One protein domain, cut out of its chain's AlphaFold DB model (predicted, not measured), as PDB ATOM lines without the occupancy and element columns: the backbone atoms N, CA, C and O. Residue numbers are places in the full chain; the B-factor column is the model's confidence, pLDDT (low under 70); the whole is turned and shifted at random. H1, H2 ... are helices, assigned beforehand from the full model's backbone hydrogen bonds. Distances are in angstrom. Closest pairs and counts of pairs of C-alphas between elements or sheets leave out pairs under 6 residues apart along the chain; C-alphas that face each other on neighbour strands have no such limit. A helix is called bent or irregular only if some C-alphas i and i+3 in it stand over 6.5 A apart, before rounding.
ATOM      1  N   ASP A   5     543.803 466.403 434.948       53.12
ATOM      2  CA  ASP A   5     544.047 464.956 435.011       53.12
ATOM      3  C   ASP A   5     542.776 464.103 435.206       53.12
ATOM      4  O   ASP A   5     542.621 463.083 434.536       53.12
ATOM      5  N   ASP A   6     541.827 464.540 436.048       60.03
ATOM      6  CA  ASP A   6     540.534 463.858 436.246       60.03
ATOM      7  C   ASP A   6     539.676 463.815 434.967       60.03
ATOM      8  O   ASP A   6     539.032 462.805 434.680       60.03
ATOM      9  N   ALA A   7     539.652 464.901 434.186       63.34
ATOM     10  CA  ALA A   7     538.874 464.971 432.947       63.34
ATOM     11  C   ALA A   7     539.507 464.085 431.867       63.34
ATOM     12  O   ALA A   7     538.832 463.257 431.256       63.34
ATOM     13  N   ASP A   8     540.828 464.183 431.733       72.50
ATOM     14  CA  ASP A   8     541.655 463.327 430.887       72.50
ATOM     15  C   ASP A   8     541.523 461.834 431.228       72.50
ATOM     16  O   ASP A   8     541.764 460.982 430.369       72.50
ATOM     17  N   HIS A   9     541.183 461.500 432.474       81.00
ATOM     18  CA  HIS A   9     540.927 460.136 432.921       81.00
ATOM     19  C   HIS A   9     539.491 459.677 432.609       81.00
ATOM     20  O   HIS A   9     539.320 458.593 432.047       81.00
ATOM     21  N   GLU A  10     538.463 460.492 432.896       79.94
ATOM     22  CA  GLU A  10     537.068 460.200 432.505       79.94
ATOM     23  C   GLU A  10     536.928 459.972 430.993       79.94
ATOM     24  O   GLU A  10     536.297 459.006 430.557       79.94
ATOM     25  N   ASP A  11     537.532 460.843 430.186       84.12
ATOM     26  CA  ASP A  11     537.381 460.810 428.733       84.12
ATOM     27  C   ASP A  11     538.059 459.559 428.127       84.12
ATOM     28  O   ASP A  11     537.508 458.930 427.219       84.12
ATOM     29  N   LYS A  12     539.167 459.079 428.719       87.00
ATOM     30  CA  LYS A  12     539.767 457.766 428.393       87.00
ATOM     31  C   LYS A  12     538.861 456.598 428.807       87.00
ATOM     32  O   LYS A  12     538.727 455.640 428.046       87.00
ATOM     33  N   GLN A  13     538.177 456.668 429.954       89.00
ATOM     34  CA  GLN A  13     537.193 455.642 430.349       89.00
ATOM     35  C   GLN A  13     535.973 455.582 429.409       89.00
ATOM     36  O   GLN A  13     535.389 454.508 429.232       89.00
ATOM     37  N   LEU A  14     535.570 456.705 428.805       89.81
ATOM     38  CA  LEU A  14     534.497 456.735 427.806       89.81
ATOM     39  C   LEU A  14     534.929 456.071 426.494       89.81
ATOM     40  O   LEU A  14     534.182 455.244 425.974       89.81
ATOM     41  N   LEU A  15     536.141 456.350 426.004       90.19
ATOM     42  CA  LEU A  15     536.689 455.695 424.809       90.19
ATOM     43  C   LEU A  15     536.910 454.188 425.032       90.19
ATOM     44  O   LEU A  15     536.533 453.383 424.180       90.19
ATOM     45  N   HIS A  16     537.418 453.772 426.198       89.56
ATOM     46  CA  HIS A  16     537.498 452.348 426.555       89.56
ATOM     47  C   HIS A  16     536.121 451.671 426.623       89.56
ATOM     48  O   HIS A  16     536.000 450.514 426.228       89.56
ATOM     49  N   TRP A  17     535.078 452.374 427.082       92.88
ATOM     50  CA  TRP A  17     533.714 451.843 427.044       92.88
ATOM     51  C   TRP A  17     533.198 451.685 425.607       92.88
ATOM     52  O   TRP A  17     532.676 450.619 425.293       92.88
ATOM     53  N   VAL A  18     533.402 452.671 424.724       92.12
ATOM     54  CA  VAL A  18     533.047 452.555 423.293       92.12
ATOM     55  C   VAL A  18     533.704 451.317 422.676       92.12
ATOM     56  O   VAL A  18     533.002 450.450 422.163       92.12
ATOM     57  N   ASN A  19     535.019 451.152 422.853       90.81
ATOM     58  CA  ASN A  19     535.775 449.989 422.365       90.81
ATOM     59  C   ASN A  19     535.372 448.638 423.008       90.81
ATOM     60  O   ASN A  19     535.860 447.596 422.574       90.81
ATOM     61  N   SER A  20     534.504 448.630 424.028       87.81
ATOM     62  CA  SER A  20     533.970 447.407 424.655       87.81
ATOM     63  C   SER A  20     532.596 446.973 424.122       87.81
ATOM     64  O   SER A  20     532.100 445.912 424.504       87.81
ATOM     65  N   LEU A  21     531.965 447.776 423.258       87.12
ATOM     66  CA  LEU A  21     530.643 447.482 422.703       87.12
ATOM     67  C   LEU A  21     530.725 446.466 421.544       87.12
ATOM     68  O   LEU A  21     531.679 446.496 420.766       87.12
ATOM     69  N   PRO A  22     529.719 445.584 421.370       83.19
ATOM     70  CA  PRO A  22     529.699 444.540 420.338       83.19
ATOM     71  C   PRO A  22     529.329 445.085 418.940       83.19
ATOM     72  O   PRO A  22     528.453 444.553 418.262       83.19
ATOM     73  N   VAL A  23     529.973 446.175 418.516       84.19
ATOM     74  CA  VAL A  23     529.684 446.924 417.283       84.19
ATOM     75  C   VAL A  23     530.995 447.207 416.549       84.19
ATOM     76  O   VAL A  23     531.935 447.747 417.122       84.19
ATOM     77  N   THR A  24     531.067 446.860 415.263       80.25
ATOM     78  CA  THR A  24     532.315 446.911 414.479       80.25
ATOM     79  C   THR A  24     532.868 448.322 414.279       80.25
ATOM     80  O   THR A  24     534.083 448.488 414.276       80.25
ATOM     81  N   SER A  25     532.008 449.338 414.169       83.06
ATOM     82  CA  SER A  25     532.402 450.754 414.072       83.06
ATOM     83  C   SER A  25     532.894 451.355 415.396       83.06
ATOM     84  O   SER A  25     533.446 452.449 415.396       83.06
ATOM     85  N   CYS A  26     532.728 450.651 416.521       85.75
ATOM     86  CA  CYS A  26     533.230 451.076 417.831       85.75
ATOM     87  C   CYS A  26     534.657 450.577 418.128       85.75
ATOM     88  O   CYS A  26     535.228 450.943 419.155       85.75
ATOM     89  N   LEU A  27     535.232 449.742 417.257       83.44
ATOM     90  CA  LEU A  27     536.575 449.185 417.415       83.44
ATOM     91  C   LEU A  27     537.648 450.184 416.956       83.44
ATOM     92  O   LEU A  27     537.530 450.770 415.886       83.44
ATOM     93  N   LEU A  28     538.732 450.297 417.731       82.56
ATOM     94  CA  LEU A  28     539.892 451.169 417.472       82.56
ATOM     95  C   LEU A  28     539.581 452.680 417.488       82.56
ATOM     96  O   LEU A  28     540.340 453.479 416.939       82.56
ATOM     97  N   VAL A  29     538.509 453.085 418.177       87.00
ATOM     98  CA  VAL A  29     538.193 454.502 418.414       87.00
ATOM     99  C   VAL A  29     539.176 455.058 419.450       87.00
ATOM    100  O   VAL A  29     538.991 454.875 420.654       87.00
ATOM    101  N   ASP A  30     540.243 455.704 418.978       85.50
ATOM    102  CA  ASP A  30     541.340 456.230 419.806       85.50
ATOM    103  C   ASP A  30     541.092 457.643 420.363       85.50
ATOM    104  O   ASP A  30     541.761 458.071 421.305       85.50
ATOM    105  N   SER A  31     540.134 458.371 419.789       88.88
ATOM    106  CA  SER A  31     539.941 459.800 420.019       88.88
ATOM    107  C   SER A  31     538.509 460.244 419.716       88.88
ATOM    108  O   SER A  31     537.784 459.639 418.926       88.88
ATOM    109  N   PHE A  32     538.098 461.353 420.335       88.62
ATOM    110  CA  PHE A  32     536.764 461.929 420.144       88.62
ATOM    111  C   PHE A  32     536.553 462.503 418.734       88.62
ATOM    112  O   PHE A  32     535.412 462.576 418.281       88.62
ATOM    113  N   ASP A  33     537.623 462.849 418.009       85.69
ATOM    114  CA  ASP A  33     537.536 463.312 416.620       85.69
ATOM    115  C   ASP A  33     536.943 462.253 415.677       85.69
ATOM    116  O   ASP A  33     536.173 462.600 414.779       85.69
ATOM    117  N   GLN A  34     537.200 460.960 415.915       85.75
ATOM    118  CA  GLN A  34     536.610 459.879 415.112       85.75
ATOM    119  C   GLN A  34     535.074 459.809 415.233       85.75
ATOM    120  O   GLN A  34     534.392 459.344 414.322       85.75
ATOM    121  N   LEU A  35     534.499 460.308 416.332       87.94
ATOM    122  CA  LEU A  35     533.056 460.260 416.598       87.94
ATOM    123  C   LEU A  35     532.265 461.358 415.857       87.94
ATOM    124  O   LEU A  35     531.035 461.296 415.785       87.94
ATOM    125  N   ARG A  36     532.955 462.353 415.279       88.62
ATOM    126  CA  ARG A  36     532.363 463.557 414.659       88.62
ATOM    127  C   ARG A  36     531.513 463.280 413.423       88.62
ATOM    128  O   ARG A  36     530.646 464.084 413.093       88.62
ATOM    129  N   SER A  37     531.728 462.158 412.735       83.88
ATOM    130  CA  SER A  37     530.898 461.766 411.587       83.88
ATOM    131  C   SER A  37     529.475 461.356 411.989       83.88
ATOM    132  O   SER A  37     528.585 461.283 411.141       83.88
ATOM    133  N   GLY A  38     529.249 461.084 413.278       83.12
ATOM    134  CA  GLY A  38     527.986 460.575 413.795       83.12
ATOM    135  C   GLY A  38     527.724 459.100 413.488       83.12
ATOM    136  O   GLY A  38     526.692 458.606 413.924       83.12
ATOM    137  N   ASP A  39     528.619 458.396 412.783       84.31
ATOM    138  CA  ASP A  39     528.450 456.973 412.441       84.31
ATOM    139  C   ASP A  39     528.495 456.099 413.695       84.31
ATOM    140  O   ASP A  39     527.498 455.488 414.066       84.31
ATOM    141  N   VAL A  40     529.613 456.145 414.425       88.69
ATOM    142  CA  VAL A  40     529.794 455.399 415.680       88.69
ATOM    143  C   VAL A  40     528.706 455.766 416.698       88.69
ATOM    144  O   VAL A  40     528.153 454.900 417.366       88.69
ATOM    145  N   LEU A  41     528.330 457.047 416.783       89.25
ATOM    146  CA  LEU A  41     527.251 457.511 417.665       89.25
ATOM    147  C   LEU A  41     525.873 456.963 417.254       89.25
ATOM    148  O   LEU A  41     525.057 456.673 418.129       89.25
ATOM    149  N   ALA A  42     525.610 456.813 415.951       86.19
ATOM    150  CA  ALA A  42     524.387 456.211 415.427       86.19
ATOM    151  C   ALA A  42     524.340 454.700 415.670       86.19
ATOM    152  O   ALA A  42     523.299 454.198 416.088       86.19
ATOM    153  N   ASP A  43     525.452 453.991 415.482       84.56
ATOM    154  CA  ASP A  43     525.513 452.541 415.685       84.56
ATOM    155  C   ASP A  43     525.451 452.174 417.184       84.56
ATOM    156  O   ASP A  43     524.743 451.237 417.560       84.56
ATOM    157  N   ILE A  44     526.089 452.963 418.065       87.31
ATOM    158  CA  ILE A  44     525.892 452.874 419.526       87.31
ATOM    159  C   ILE A  44     524.427 453.140 419.875       87.31
ATOM    160  O   ILE A  44     523.852 452.429 420.694       87.31
ATOM    161  N   PHE A  45     523.804 454.163 419.282       86.19
ATOM    162  CA  PHE A  45     522.400 454.454 419.550       86.19
ATOM    163  C   PHE A  45     521.474 453.321 419.087       86.19
ATOM    164  O   PHE A  45     520.579 452.954 419.843       86.19
ATOM    165  N   ALA A  46     521.711 452.731 417.912       82.75
ATOM    166  CA  ALA A  46     520.953 451.585 417.411       82.75
ATOM    167  C   ALA A  46     521.053 450.391 418.376       82.75
ATOM    168  O   ALA A  46     520.024 449.899 418.833       82.75
ATOM    169  N   LEU A  47     522.269 450.022 418.804       81.31
ATOM    170  CA  LEU A  47     522.520 449.001 419.836       81.31
ATOM    171  C   LEU A  47     521.787 449.287 421.169       81.31
ATOM    172  O   LEU A  47     521.431 448.374 421.910       81.31
ATOM    173  N   VAL A  48     521.586 450.566 421.497       79.75
ATOM    174  CA  VAL A  48     520.951 451.047 422.736       79.75
ATOM    175  C   VAL A  48     519.425 451.244 422.588       79.75
ATOM    176  O   VAL A  48     518.732 451.516 423.578       79.75
ATOM    177  N   HIS A  49     518.875 451.087 421.380       74.81
ATOM    178  CA  HIS A  49     517.450 451.256 421.082       74.81
ATOM    179  C   HIS A  49     516.779 449.947 420.650       74.81
ATOM    180  O   HIS A  49     515.754 449.575 421.228       74.81
ATOM    181  N   ASP A  50     517.381 449.230 419.700       63.44
ATOM    182  CA  ASP A  50     516.862 447.990 419.133       63.44
ATOM    183  C   ASP A  50     517.541 446.773 419.784       63.44
ATOM    184  O   ASP A  50     518.751 446.581 419.705       63.44
ATOM    185  N   ASN A  51     516.743 445.915 420.428       52.72
ATOM    186  CA  ASN A  51     517.218 444.704 421.124       52.72
ATOM    187  C   ASN A  51     517.623 443.550 420.177       52.72
ATOM    188  O   ASN A  51     517.923 442.451 420.648       52.72
ATOM    189  N   GLU A  52     517.617 443.767 418.861       43.88
ATOM    190  CA  GLU A  52     518.068 442.801 417.858       43.88
ATOM    191  C   GLU A  52     519.289 443.364 417.122       43.88
ATOM    192  O   GLU A  52     519.287 444.513 416.691       43.88
ATOM    193  N   ALA A  53     520.341 442.554 416.969       42.47
ATOM    194  CA  ALA A  53     521.648 442.980 416.455       42.47
ATOM    195  C   ALA A  53     521.685 443.174 414.918       42.47
ATOM    196  O   ALA A  53     522.563 442.652 414.228       42.47
ATOM    197  N   GLY A  54     520.715 443.908 414.371       44.91
ATOM    198  CA  GLY A  54     520.663 444.341 412.976       44.91
ATOM    199  C   GLY A  54     521.254 445.741 412.815       44.91
ATOM    200  O   GLY A  54     520.639 446.724 413.211       44.91
ATOM    201  N   GLY A  55     522.441 445.847 412.210       48.16
ATOM    202  CA  GLY A  55     523.135 447.125 412.007       48.16
ATOM    203  C   GLY A  55     522.427 448.061 411.020       48.16
ATOM    204  O   GLY A  55     522.766 448.099 409.838       48.16
ATOM    205  N   HIS A  56     521.456 448.841 411.498       51.44
ATOM    206  CA  HIS A  56     520.770 449.877 410.727       51.44
ATOM    207  C   HIS A  56     521.598 451.172 410.640       51.44
ATOM    208  O   HIS A  56     521.248 452.196 411.226       51.44
ATOM    209  N   THR A  57     522.681 451.141 409.856       57.44
ATOM    210  CA  THR A  57     523.517 452.322 409.580       57.44
ATOM    211  C   THR A  57     522.669 453.481 409.044       57.44
ATOM    212  O   THR A  57     522.140 453.408 407.927       57.44
ATOM    213  N   LEU A  58     522.548 454.570 409.809       64.06
ATOM    214  CA  LEU A  58     521.772 455.746 409.406       64.06
ATOM    215  C   LEU A  58     522.416 456.424 408.185       64.06
ATOM    216  O   LEU A  58     523.453 457.085 408.282       64.06
ATOM    217  N   SER A  59     521.786 456.272 407.018       61.16
ATOM    218  CA  SER A  59     522.226 456.912 405.778       61.16
ATOM    219  C   SER A  59     521.774 458.373 405.725       61.16
ATOM    220  O   SER A  59     520.588 458.679 405.856       61.16
ATOM    221  N   GLY A  60     522.731 459.285 405.549       71.50
ATOM    222  CA  GLY A  60     522.522 460.733 405.564       71.50
ATOM    223  C   GLY A  60     523.825 461.495 405.840       71.50
ATOM    224  O   GLY A  60     524.860 460.870 406.084       71.50
ATOM    225  N   PRO A  61     523.807 462.840 405.809       79.06
ATOM    226  CA  PRO A  61     524.951 463.652 406.218       79.06
ATOM    227  C   PRO A  61     525.210 463.513 407.732       79.06
ATOM    228  O   PRO A  61     524.247 463.342 408.483       79.06
ATOM    229  N   PRO A  62     526.462 463.672 408.212       79.56
ATOM    230  CA  PRO A  62     526.822 463.574 409.634       79.56
ATOM    231  C   PRO A  62     525.886 464.321 410.589       79.56
ATOM    232  O   PRO A  62     525.423 463.762 411.581       79.56
ATOM    233  N   ALA A  63     525.507 465.552 410.227       78.31
ATOM    234  CA  ALA A  63     524.572 466.367 410.996       78.31
ATOM    235  C   ALA A  63     523.232 465.661 411.249       78.31
ATOM    236  O   ALA A  63     522.719 465.720 412.356       78.31
ATOM    237  N   GLN A  64     522.686 464.947 410.260       80.69
ATOM    238  CA  GLN A  64     521.423 464.224 410.407       80.69
ATOM    239  C   GLN A  64     521.568 462.985 411.303       80.69
ATOM    240  O   GLN A  64     520.646 462.679 412.056       80.69
ATOM    241  N   LYS A  65     522.721 462.303 411.276       83.31
ATOM    242  CA  LYS A  65     523.001 461.158 412.162       83.31
ATOM    243  C   LYS A  65     523.051 461.618 413.618       83.31
ATOM    244  O   LYS A  65     522.286 461.137 414.449       83.31
ATOM    245  N   VAL A  66     523.862 462.643 413.891       85.31
ATOM    246  CA  VAL A  66     523.979 463.266 415.217       85.31
ATOM    247  C   VAL A  66     522.644 463.869 415.675       85.31
ATOM    248  O   VAL A  66     522.276 463.693 416.833       85.31
ATOM    249  N   GLN A  67     521.873 464.506 414.785       86.06
ATOM    250  CA  GLN A  67     520.529 465.024 415.079       86.06
ATOM    251  C   GLN A  67     519.579 463.916 415.553       86.06
ATOM    252  O   GLN A  67     518.874 464.116 416.541       86.06
ATOM    253  N   VAL A  68     519.550 462.754 414.886       83.69
ATOM    254  CA  VAL A  68     518.692 461.618 415.278       83.69
ATOM    255  C   VAL A  68     519.098 461.078 416.650       83.69
ATOM    256  O   VAL A  68     518.242 460.964 417.529       83.69
ATOM    257  N   VAL A  69     520.397 460.837 416.867       84.62
ATOM    258  CA  VAL A  69     520.935 460.367 418.156       84.62
ATOM    259  C   VAL A  69     520.610 461.355 419.279       84.62
ATOM    260  O   VAL A  69     520.065 460.962 420.309       84.62
ATOM    261  N   LEU A  70     520.873 462.650 419.074       85.12
ATOM    262  CA  LEU A  70     520.582 463.701 420.049       85.12
ATOM    263  C   LEU A  70     519.082 463.788 420.355       85.12
ATOM    264  O   LEU A  70     518.701 463.826 421.521       85.12
ATOM    265  N   THR A  71     518.229 463.779 419.327       82.38
ATOM    266  CA  THR A  71     516.766 463.867 419.480       82.38
ATOM    267  C   THR A  71     516.228 462.708 420.319       82.38
ATOM    268  O   THR A  71     515.378 462.922 421.183       82.38
ATOM    269  N   ALA A  72     516.742 461.492 420.115       78.19
ATOM    270  CA  ALA A  72     516.348 460.330 420.902       78.19
ATOM    271  C   ALA A  72     516.940 460.346 422.325       78.19
ATOM    272  O   ALA A  72     516.227 460.061 423.284       78.19
ATOM    273  N   VAL A  73     518.203 460.751 422.506       79.19
ATOM    274  CA  VAL A  73     518.812 460.912 423.842       79.19
ATOM    275  C   VAL A  73     518.058 461.956 424.681       79.19
ATOM    276  O   VAL A  73     517.784 461.710 425.856       79.19
ATOM    277  N   LEU A  74     517.638 463.072 424.076       77.81
ATOM    278  CA  LEU A  74     516.808 464.102 424.715       77.81
ATOM    279  C   LEU A  74     515.398 463.606 425.100       77.81
ATOM    280  O   LEU A  74     514.772 464.193 425.980       77.81
ATOM    281  N   GLN A  75     514.900 462.533 424.476       71.69
ATOM    282  CA  GLN A  75     513.645 461.866 424.854       71.69
ATOM    283  C   GLN A  75     513.844 460.777 425.923       71.69
ATOM    284  O   GLN A  75     512.895 460.428 426.624       71.69
ATOM    285  N   LEU A  76     515.061 460.238 426.058       65.06
ATOM    286  CA  LEU A  76     515.396 459.131 426.962       65.06
ATOM    287  C   LEU A  76     515.952 459.575 428.326       65.06
ATOM    288  O   LEU A  76     515.892 458.794 429.275       65.06
ATOM    289  N   VAL A  77     516.491 460.795 428.438       61.34
ATOM    290  CA  VAL A  77     517.090 461.329 429.675       61.34
ATOM    291  C   VAL A  77     516.318 462.554 430.158       61.34
ATOM    292  O   VAL A  77     516.256 463.572 429.471       61.34
ATOM    293  N   SER A  78     515.772 462.489 431.374       56.19
ATOM    294  CA  SER A  78     515.074 463.618 431.995       56.19
ATOM    295  C   SER A  78     515.996 464.827 432.187       56.19
ATOM    296  O   SER A  78     517.111 464.690 432.687       56.19
ATOM    297  N   VAL A  79     515.486 466.021 431.860       49.56
ATOM    298  CA  VAL A  79     516.201 467.318 431.854       49.56
ATOM    299  C   VAL A  79     516.936 467.636 433.171       49.56
ATOM    300  O   VAL A  79     517.910 468.384 433.182       49.56
ATOM    301  N   THR A  80     516.503 467.044 434.285       45.28
ATOM    302  CA  THR A  80     517.103 467.176 435.622       45.28
ATOM    303  C   THR A  80     518.450 466.465 435.805       45.28
ATOM    304  O   THR A  80     519.069 466.650 436.846       45.28
ATOM    305  N   GLU A  81     518.900 465.639 434.856       51.09
ATOM    306  CA  GLU A  81     520.081 464.770 435.024       51.09
ATOM    307  C   GLU A  81     521.314 465.183 434.200       51.09
ATOM    308  O   GLU A  81     522.316 464.466 434.182       51.09
ATOM    309  N   TRP A  82     521.255 466.299 433.472       60.78
ATOM    310  CA  TRP A  82     522.354 466.725 432.600       60.78
ATOM    311  C   TRP A  82     523.461 467.445 433.384       60.78
ATOM    312  O   TRP A  82     523.211 468.105 434.391       60.78
ATOM    313  N   SER A  83     524.708 467.309 432.924       52.50
ATOM    314  CA  SER A  83     525.882 467.768 433.674       52.50
ATOM    315  C   SER A  83     525.889 469.284 433.923       52.50
ATOM    316  O   SER A  83     525.538 470.074 433.047       52.50
ATOM    317  N   HIS A  84     526.424 469.719 435.067       48.59
ATOM    318  CA  HIS A  84     526.640 471.148 435.348       48.59
ATOM    319  C   HIS A  84     527.637 471.840 434.390       48.59
ATOM    320  O   HIS A  84     527.774 473.061 434.451       48.59
ATOM    321  N   ARG A  85     528.356 471.088 433.540       53.09
ATOM    322  CA  ARG A  85     529.365 471.614 432.602       53.09
ATOM    323  C   ARG A  85     528.831 471.800 431.178       53.09
ATOM    324  O   ARG A  85     529.285 472.710 430.492       53.09
ATOM    325  N   TYR A  86     527.883 470.971 430.735       61.62
ATOM    326  CA  TYR A  86     527.309 471.035 429.388       61.62
ATOM    327  C   TYR A  86     525.868 470.515 429.346       61.62
ATOM    328  O   TYR A  86     525.531 469.509 429.977       61.62
ATOM    329  N   VAL A  87     525.033 471.212 428.572       71.94
ATOM    330  CA  VAL A  87     523.579 471.034 428.473       71.94
ATOM    331  C   VAL A  87     523.250 470.646 427.034       71.94
ATOM    332  O   VAL A  87     523.415 471.468 426.137       71.94
ATOM    333  N   LEU A  88     522.776 469.415 426.824       74.62
ATOM    334  CA  LEU A  88     522.384 468.911 425.504       74.62
ATOM    335  C   LEU A  88     521.227 469.759 424.935       74.62
ATOM    336  O   LEU A  88     520.207 469.942 425.602       74.62
ATOM    337  N   ARG A  89     521.381 470.297 423.718       75.38
ATOM    338  CA  ARG A  89     520.388 471.159 423.051       75.38
ATOM    339  C   ARG A  89     520.352 470.939 421.546       75.38
ATOM    340  O   ARG A  89     521.380 470.953 420.881       75.38
ATOM    341  N   ASP A  90     519.147 470.824 421.009       64.56
ATOM    342  CA  ASP A  90     518.881 470.918 419.575       64.56
ATOM    343  C   ASP A  90     518.776 472.409 419.168       64.56
ATOM    344  O   ASP A  90     518.012 473.135 419.814       64.56
ATOM    345  N   PRO A  91     519.517 472.914 418.156       65.06
ATOM    346  CA  PRO A  91     520.514 472.230 417.321       65.06
ATOM    347  C   PRO A  91     521.969 472.415 417.793       65.06
ATOM    348  O   PRO A  91     522.873 471.839 417.194       65.06
ATOM    349  N   ASP A  92     522.216 473.233 418.824       75.50
ATOM    350  CA  ASP A  92     523.561 473.672 419.233       75.50
ATOM    351  C   ASP A  92     524.532 472.491 419.455       75.50
ATOM    352  O   ASP A  92     525.649 472.495 418.943       75.50
ATOM    353  N   THR A  93     524.084 471.425 420.122       80.69
ATOM    354  CA  THR A  93     524.888 470.219 420.379       80.69
ATOM    355  C   THR A  93     525.174 469.398 419.122       80.69
ATOM    356  O   THR A  93     526.196 468.719 419.068       80.69
ATOM    357  N   VAL A  94     524.327 469.468 418.089       80.31
ATOM    358  CA  VAL A  94     524.631 468.837 416.794       80.31
ATOM    359  C   VAL A  94     525.833 469.530 416.159       80.31
ATOM    360  O   VAL A  94     526.729 468.858 415.657       80.31
ATOM    361  N   LEU A  95     525.886 470.863 416.230       75.50
ATOM    362  CA  LEU A  95     527.013 471.647 415.724       75.50
ATOM    363  C   LEU A  95     528.279 471.402 416.554       75.50
ATOM    364  O   LEU A  95     529.309 471.071 415.977       75.50
ATOM    365  N   ASP A  96     528.190 471.452 417.887       79.62
ATOM    366  CA  ASP A  96     529.338 471.213 418.772       79.62
ATOM    367  C   ASP A  96     529.962 469.814 418.567       79.62
ATOM    368  O   ASP A  96     531.184 469.673 418.586       79.62
ATOM    369  N   VAL A  97     529.148 468.774 418.339       84.06
ATOM    370  CA  VAL A  97     529.637 467.416 418.026       84.06
ATOM    371  C   VAL A  97     530.331 467.365 416.660       84.06
ATOM    372  O   VAL A  97     531.386 466.747 416.547       84.06
ATOM    373  N   LEU A  98     529.797 468.034 415.633       81.81
ATOM    374  CA  LEU A  98     530.431 468.105 414.305       81.81
ATOM    375  C   LEU A  98     531.745 468.899 414.331       81.81
ATOM    376  O   LEU A  98     532.706 468.526 413.652       81.81
ATOM    377  N   ASP A  99     531.807 469.964 415.131       77.69
ATOM    378  CA  ASP A  99     532.990 470.812 415.309       77.69
ATOM    379  C   ASP A  99     534.075 470.157 416.191       77.69
ATOM    380  O   ASP A  99     535.207 470.640 416.214       77.69
ATOM    381  N   GLY A 100     533.791 469.009 416.824       81.69
ATOM    382  CA  GLY A 100     534.770 468.222 417.588       81.69
ATOM    383  C   GLY A 100     534.847 468.568 419.075       81.69
ATOM    384  O   GLY A 100     535.851 468.291 419.728       81.69
ATOM    385  N   SER A 101     533.798 469.172 419.637       87.44
ATOM    386  CA  SER A 101     533.728 469.499 421.061       87.44
ATOM    387  C   SER A 101     533.716 468.227 421.913       87.44
ATOM    388  O   SER A 101     532.669 467.606 422.115       87.44
ATOM    389  N   VAL A 102     534.882 467.868 422.460       87.50
ATOM    390  CA  VAL A 102     535.067 466.742 423.396       87.50
ATOM    391  C   VAL A 102     534.011 466.778 424.501       87.50
ATOM    392  O   VAL A 102     533.370 465.772 424.778       87.50
ATOM    393  N   LEU A 103     533.729 467.961 425.059       84.31
ATOM    394  CA  LEU A 103     532.729 468.145 426.110       84.31
ATOM    395  C   LEU A 103     531.299 467.781 425.658       84.31
ATOM    396  O   LEU A 103     530.552 467.178 426.434       84.31
ATOM    397  N   ALA A 104     530.912 468.108 424.421       85.62
ATOM    398  CA  ALA A 104     529.605 467.746 423.871       85.62
ATOM    399  C   ALA A 104     529.522 466.239 423.576       85.62
ATOM    400  O   ALA A 104     528.578 465.575 424.009       85.62
ATOM    401  N   ILE A 105     530.544 465.683 422.914       89.06
ATOM    402  CA  ILE A 105     530.607 464.264 422.538       89.06
ATOM    403  C   ILE A 105     530.665 463.377 423.791       89.06
ATOM    404  O   ILE A 105     529.879 462.441 423.916       89.06
ATOM    405  N   ALA A 106     531.505 463.707 424.776       87.88
ATOM    406  CA  ALA A 106     531.571 463.011 426.058       87.88
ATOM    407  C   ALA A 106     530.245 463.093 426.831       87.88
ATOM    408  O   ALA A 106     529.833 462.120 427.456       87.88
ATOM    409  N   THR A 107     529.526 464.221 426.783       86.44
ATOM    410  CA  THR A 107     528.203 464.333 427.428       86.44
ATOM    411  C   THR A 107     527.150 463.468 426.728       86.44
ATOM    412  O   THR A 107     526.340 462.834 427.405       86.44
ATOM    413  N   LEU A 108     527.203 463.361 425.397       87.12
ATOM    414  CA  LEU A 108     526.348 462.462 424.619       87.12
ATOM    415  C   LEU A 108     526.678 460.979 424.891       87.12
ATOM    416  O   LEU A 108     525.768 460.187 425.140       87.12
ATOM    417  N   LEU A 109     527.965 460.611 424.954       89.50
ATOM    418  CA  LEU A 109     528.409 459.263 425.333       89.50
ATOM    419  C   LEU A 109     528.019 458.899 426.772       89.50
ATOM    420  O   LEU A 109     527.536 457.793 426.989       89.50
ATOM    421  N   ARG A 110     528.158 459.806 427.755       87.38
ATOM    422  CA  ARG A 110     527.701 459.566 429.143       87.38
ATOM    423  C   ARG A 110     526.203 459.230 429.191       87.38
ATOM    424  O   ARG A 110     525.803 458.338 429.937       87.38
ATOM    425  N   ALA A 111     525.383 459.905 428.383       85.62
ATOM    426  CA  ALA A 111     523.948 459.640 428.295       85.62
ATOM    427  C   ALA A 111     523.636 458.270 427.654       85.62
ATOM    428  O   ALA A 111     522.831 457.510 428.197       85.62
ATOM    429  N   LEU A 112     524.316 457.922 426.553       86.94
ATOM    430  CA  LEU A 112     524.201 456.607 425.907       86.94
ATOM    431  C   LEU A 112     524.675 455.474 426.837       86.94
ATOM    432  O   LEU A 112     523.971 454.477 426.990       86.94
ATOM    433  N   LYS A 113     525.803 455.658 427.538       88.44
ATOM    434  CA  LYS A 113     526.349 454.709 428.519       88.44
ATOM    435  C   LYS A 113     525.383 454.451 429.670       88.44
ATOM    436  O   LYS A 113     525.053 453.302 429.937       88.44
ATOM    437  N   LYS A 114     524.831 455.504 430.284       84.25
ATOM    438  CA  LYS A 114     523.827 455.358 431.352       84.25
ATOM    439  C   LYS A 114     522.593 454.575 430.883       84.25
ATOM    440  O   LYS A 114     522.038 453.783 431.643       84.25
ATOM    441  N   ARG A 115     522.156 454.774 429.633       83.50
ATOM    442  CA  ARG A 115     521.041 454.017 429.043       83.50
ATOM    443  C   ARG A 115     521.414 452.550 428.786       83.50
ATOM    444  O   ARG A 115     520.594 451.682 429.075       83.50
ATOM    445  N   TRP A 116     522.627 452.275 428.306       86.19
ATOM    446  CA  TRP A 116     523.174 450.920 428.160       86.19
ATOM    447  C   TRP A 116     523.245 450.182 429.505       86.19
ATOM    448  O   TRP A 116     522.726 449.074 429.622       86.19
ATOM    449  N   ASP A 117     523.779 450.820 430.549       85.19
ATOM    450  CA  ASP A 117     523.902 450.226 431.886       85.19
ATOM    451  C   ASP A 117     522.528 449.826 432.467       85.19
ATOM    452  O   ASP A 117     522.386 448.754 433.060       85.19
ATOM    453  N   LEU A 118     521.486 450.636 432.235       82.69
ATOM    454  CA  LEU A 118     520.100 450.314 432.606       82.69
ATOM    455  C   LEU A 118     519.528 449.120 431.817       82.69
ATOM    456  O   LEU A 118     518.792 448.311 432.385       82.69
ATOM    457  N   LEU A 119     519.866 448.975 430.530       83.00
ATOM    458  CA  LEU A 119     519.454 447.823 429.715       83.00
ATOM    459  C   LEU A 119     520.151 446.535 430.170       83.00
ATOM    460  O   LEU A 119     519.493 445.504 430.326       83.00
ATOM    461  N   VAL A 120     521.451 446.602 430.475       84.62
ATOM    462  CA  VAL A 120     522.219 445.477 431.033       84.62
ATOM    463  C   VAL A 120     521.646 445.045 432.387       84.62
ATOM    464  O   VAL A 120     521.441 443.850 432.611       84.62
ATOM    465  N   GLN A 121     521.308 445.992 433.272       84.00
ATOM    466  CA  GLN A 121     520.623 445.695 434.538       84.00
ATOM    467  C   GLN A 121     519.257 445.028 434.314       84.00
ATOM    468  O   GLN A 121     518.942 444.040 434.981       84.00
ATOM    469  N   HIS A 122     518.466 445.515 433.353       82.38
ATOM    470  CA  HIS A 122     517.153 444.950 433.039       82.38
ATOM    471  C   HIS A 122     517.242 443.532 432.448       82.38
ATOM    472  O   HIS A 122     516.453 442.671 432.843       82.38
ATOM    473  N   SER A 123     518.218 443.243 431.573       83.44
ATOM    474  CA  SER A 123     518.475 441.865 431.119       83.44
ATOM    475  C   SER A 123     518.861 440.987 432.301       83.44
ATOM    476  O   SER A 123     518.160 440.024 432.582       83.44
ATOM    477  N   GLN A 124     519.872 441.371 433.092       85.94
ATOM    478  CA  GLN A 124     520.279 440.588 434.265       85.94
ATOM    479  C   GLN A 124     519.120 440.330 435.241       85.94
ATOM    480  O   GLN A 124     519.076 439.271 435.866       85.94
ATOM    481  N   GLN A 125     518.174 441.261 435.387       83.31
ATOM    482  CA  GLN A 125     516.964 441.046 436.179       83.31
ATOM    483  C   GLN A 125     516.008 440.038 435.522       83.31
ATOM    484  O   GLN A 125     515.562 439.118 436.209       83.31
TER     485      GLN A 125
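AT A GLANCE: This is residues 5 to 125 of the 873 residues of an uncharacterized protein of Achlya hypogyna (UniProt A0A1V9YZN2). One long helix, H6, runs past a cluster of four shorter helices, H2, H3, H4 and H5, that pack over one side of it, while H1 crosses it on another side; the last residues of H6, 120 to 125, stick out free. H3 and H4 lie side by side, and H4 and H5 form a helical hairpin. The printed part has 121 residues with six named helices, H1 to H6 in chain order, and no named strand: the class is all helix, and the helix packing is mostly crossed. It is compact, with a radius of gyration of the C-alphas of 13.5 A and a rounded outline of 33 by 33 by 30 A.

HOW THE PARTS SIT: H6, residues 102 to 125, is the hub, touching five other helices. With its residues 109 to 119 alone it touches H3, residues 39 to 49, the same way at a shallow tilt of 28 degrees; the closest C-alphas, of Val 48 and Trp 116, are 5.9 A apart. H4, residues 62 to 76, touches H6 with residues 70 to 76 alone, closest at the C-alphas of Val 73 and Ala 111, 6.9 A. H4 also touches H3, the same way at a shallow tilt of 28 degrees, with the C-alphas of Ala 42 and Val 69 closest at 6.1 A. H5, residues 92 to 99, forms a hairpin with H4, at a steep tilt of 41 degrees; the closest C-alphas, of Val 66 and Val 94, are 5.8 A apart. H2, residues 32 to 37, touches H6, about perpendicular at 85 degrees, with the C-alphas of Phe 32 and Val 102 closest at 6.1 A. H1, residues 5 to 18, touches H6 with residues 11 to 14 alone, at a steep tilt of 53 degrees, closest at the C-alphas of Asp 11 and Ala 106, 6.8 A. H1 is apart from H4 and H5. Every O i to N i+4 pair is within hydrogen-bond range in H3, H4, H5 and H6; H1 has 9 of 10, and H2 has 0 of 2 but 2 of 3 O i to N i+3 pairs.

IN THESE COORDINATES: H1 begins at C-alpha 5, (544.047, 464.956, 435.011), and is 20.3 A long. H2 measures 10.4 A and is only just irregular: C-alphas 34 and 37 are 7.0 A apart. H3 measures 15.1 A, H4 21.2 A and H5 10.6 A. H6, 33.9 A long, runs from C-alpha 102 at (535.067, 466.742, 423.396) to C-alpha 125 at (516.964, 441.046, 436.179).

THE WHOLE: The two C-alphas farthest apart, of Asp 99 and Gln 125, are 39.7 A apart. The printed part has no cut. The links H1 to H2, H3 to H4 and H4 to H5 are long. The mean pLDDT of the printed part is 77.6; residues 5 to 7, 50 to 59, 76 to 86 and 90 to 91 are under 70.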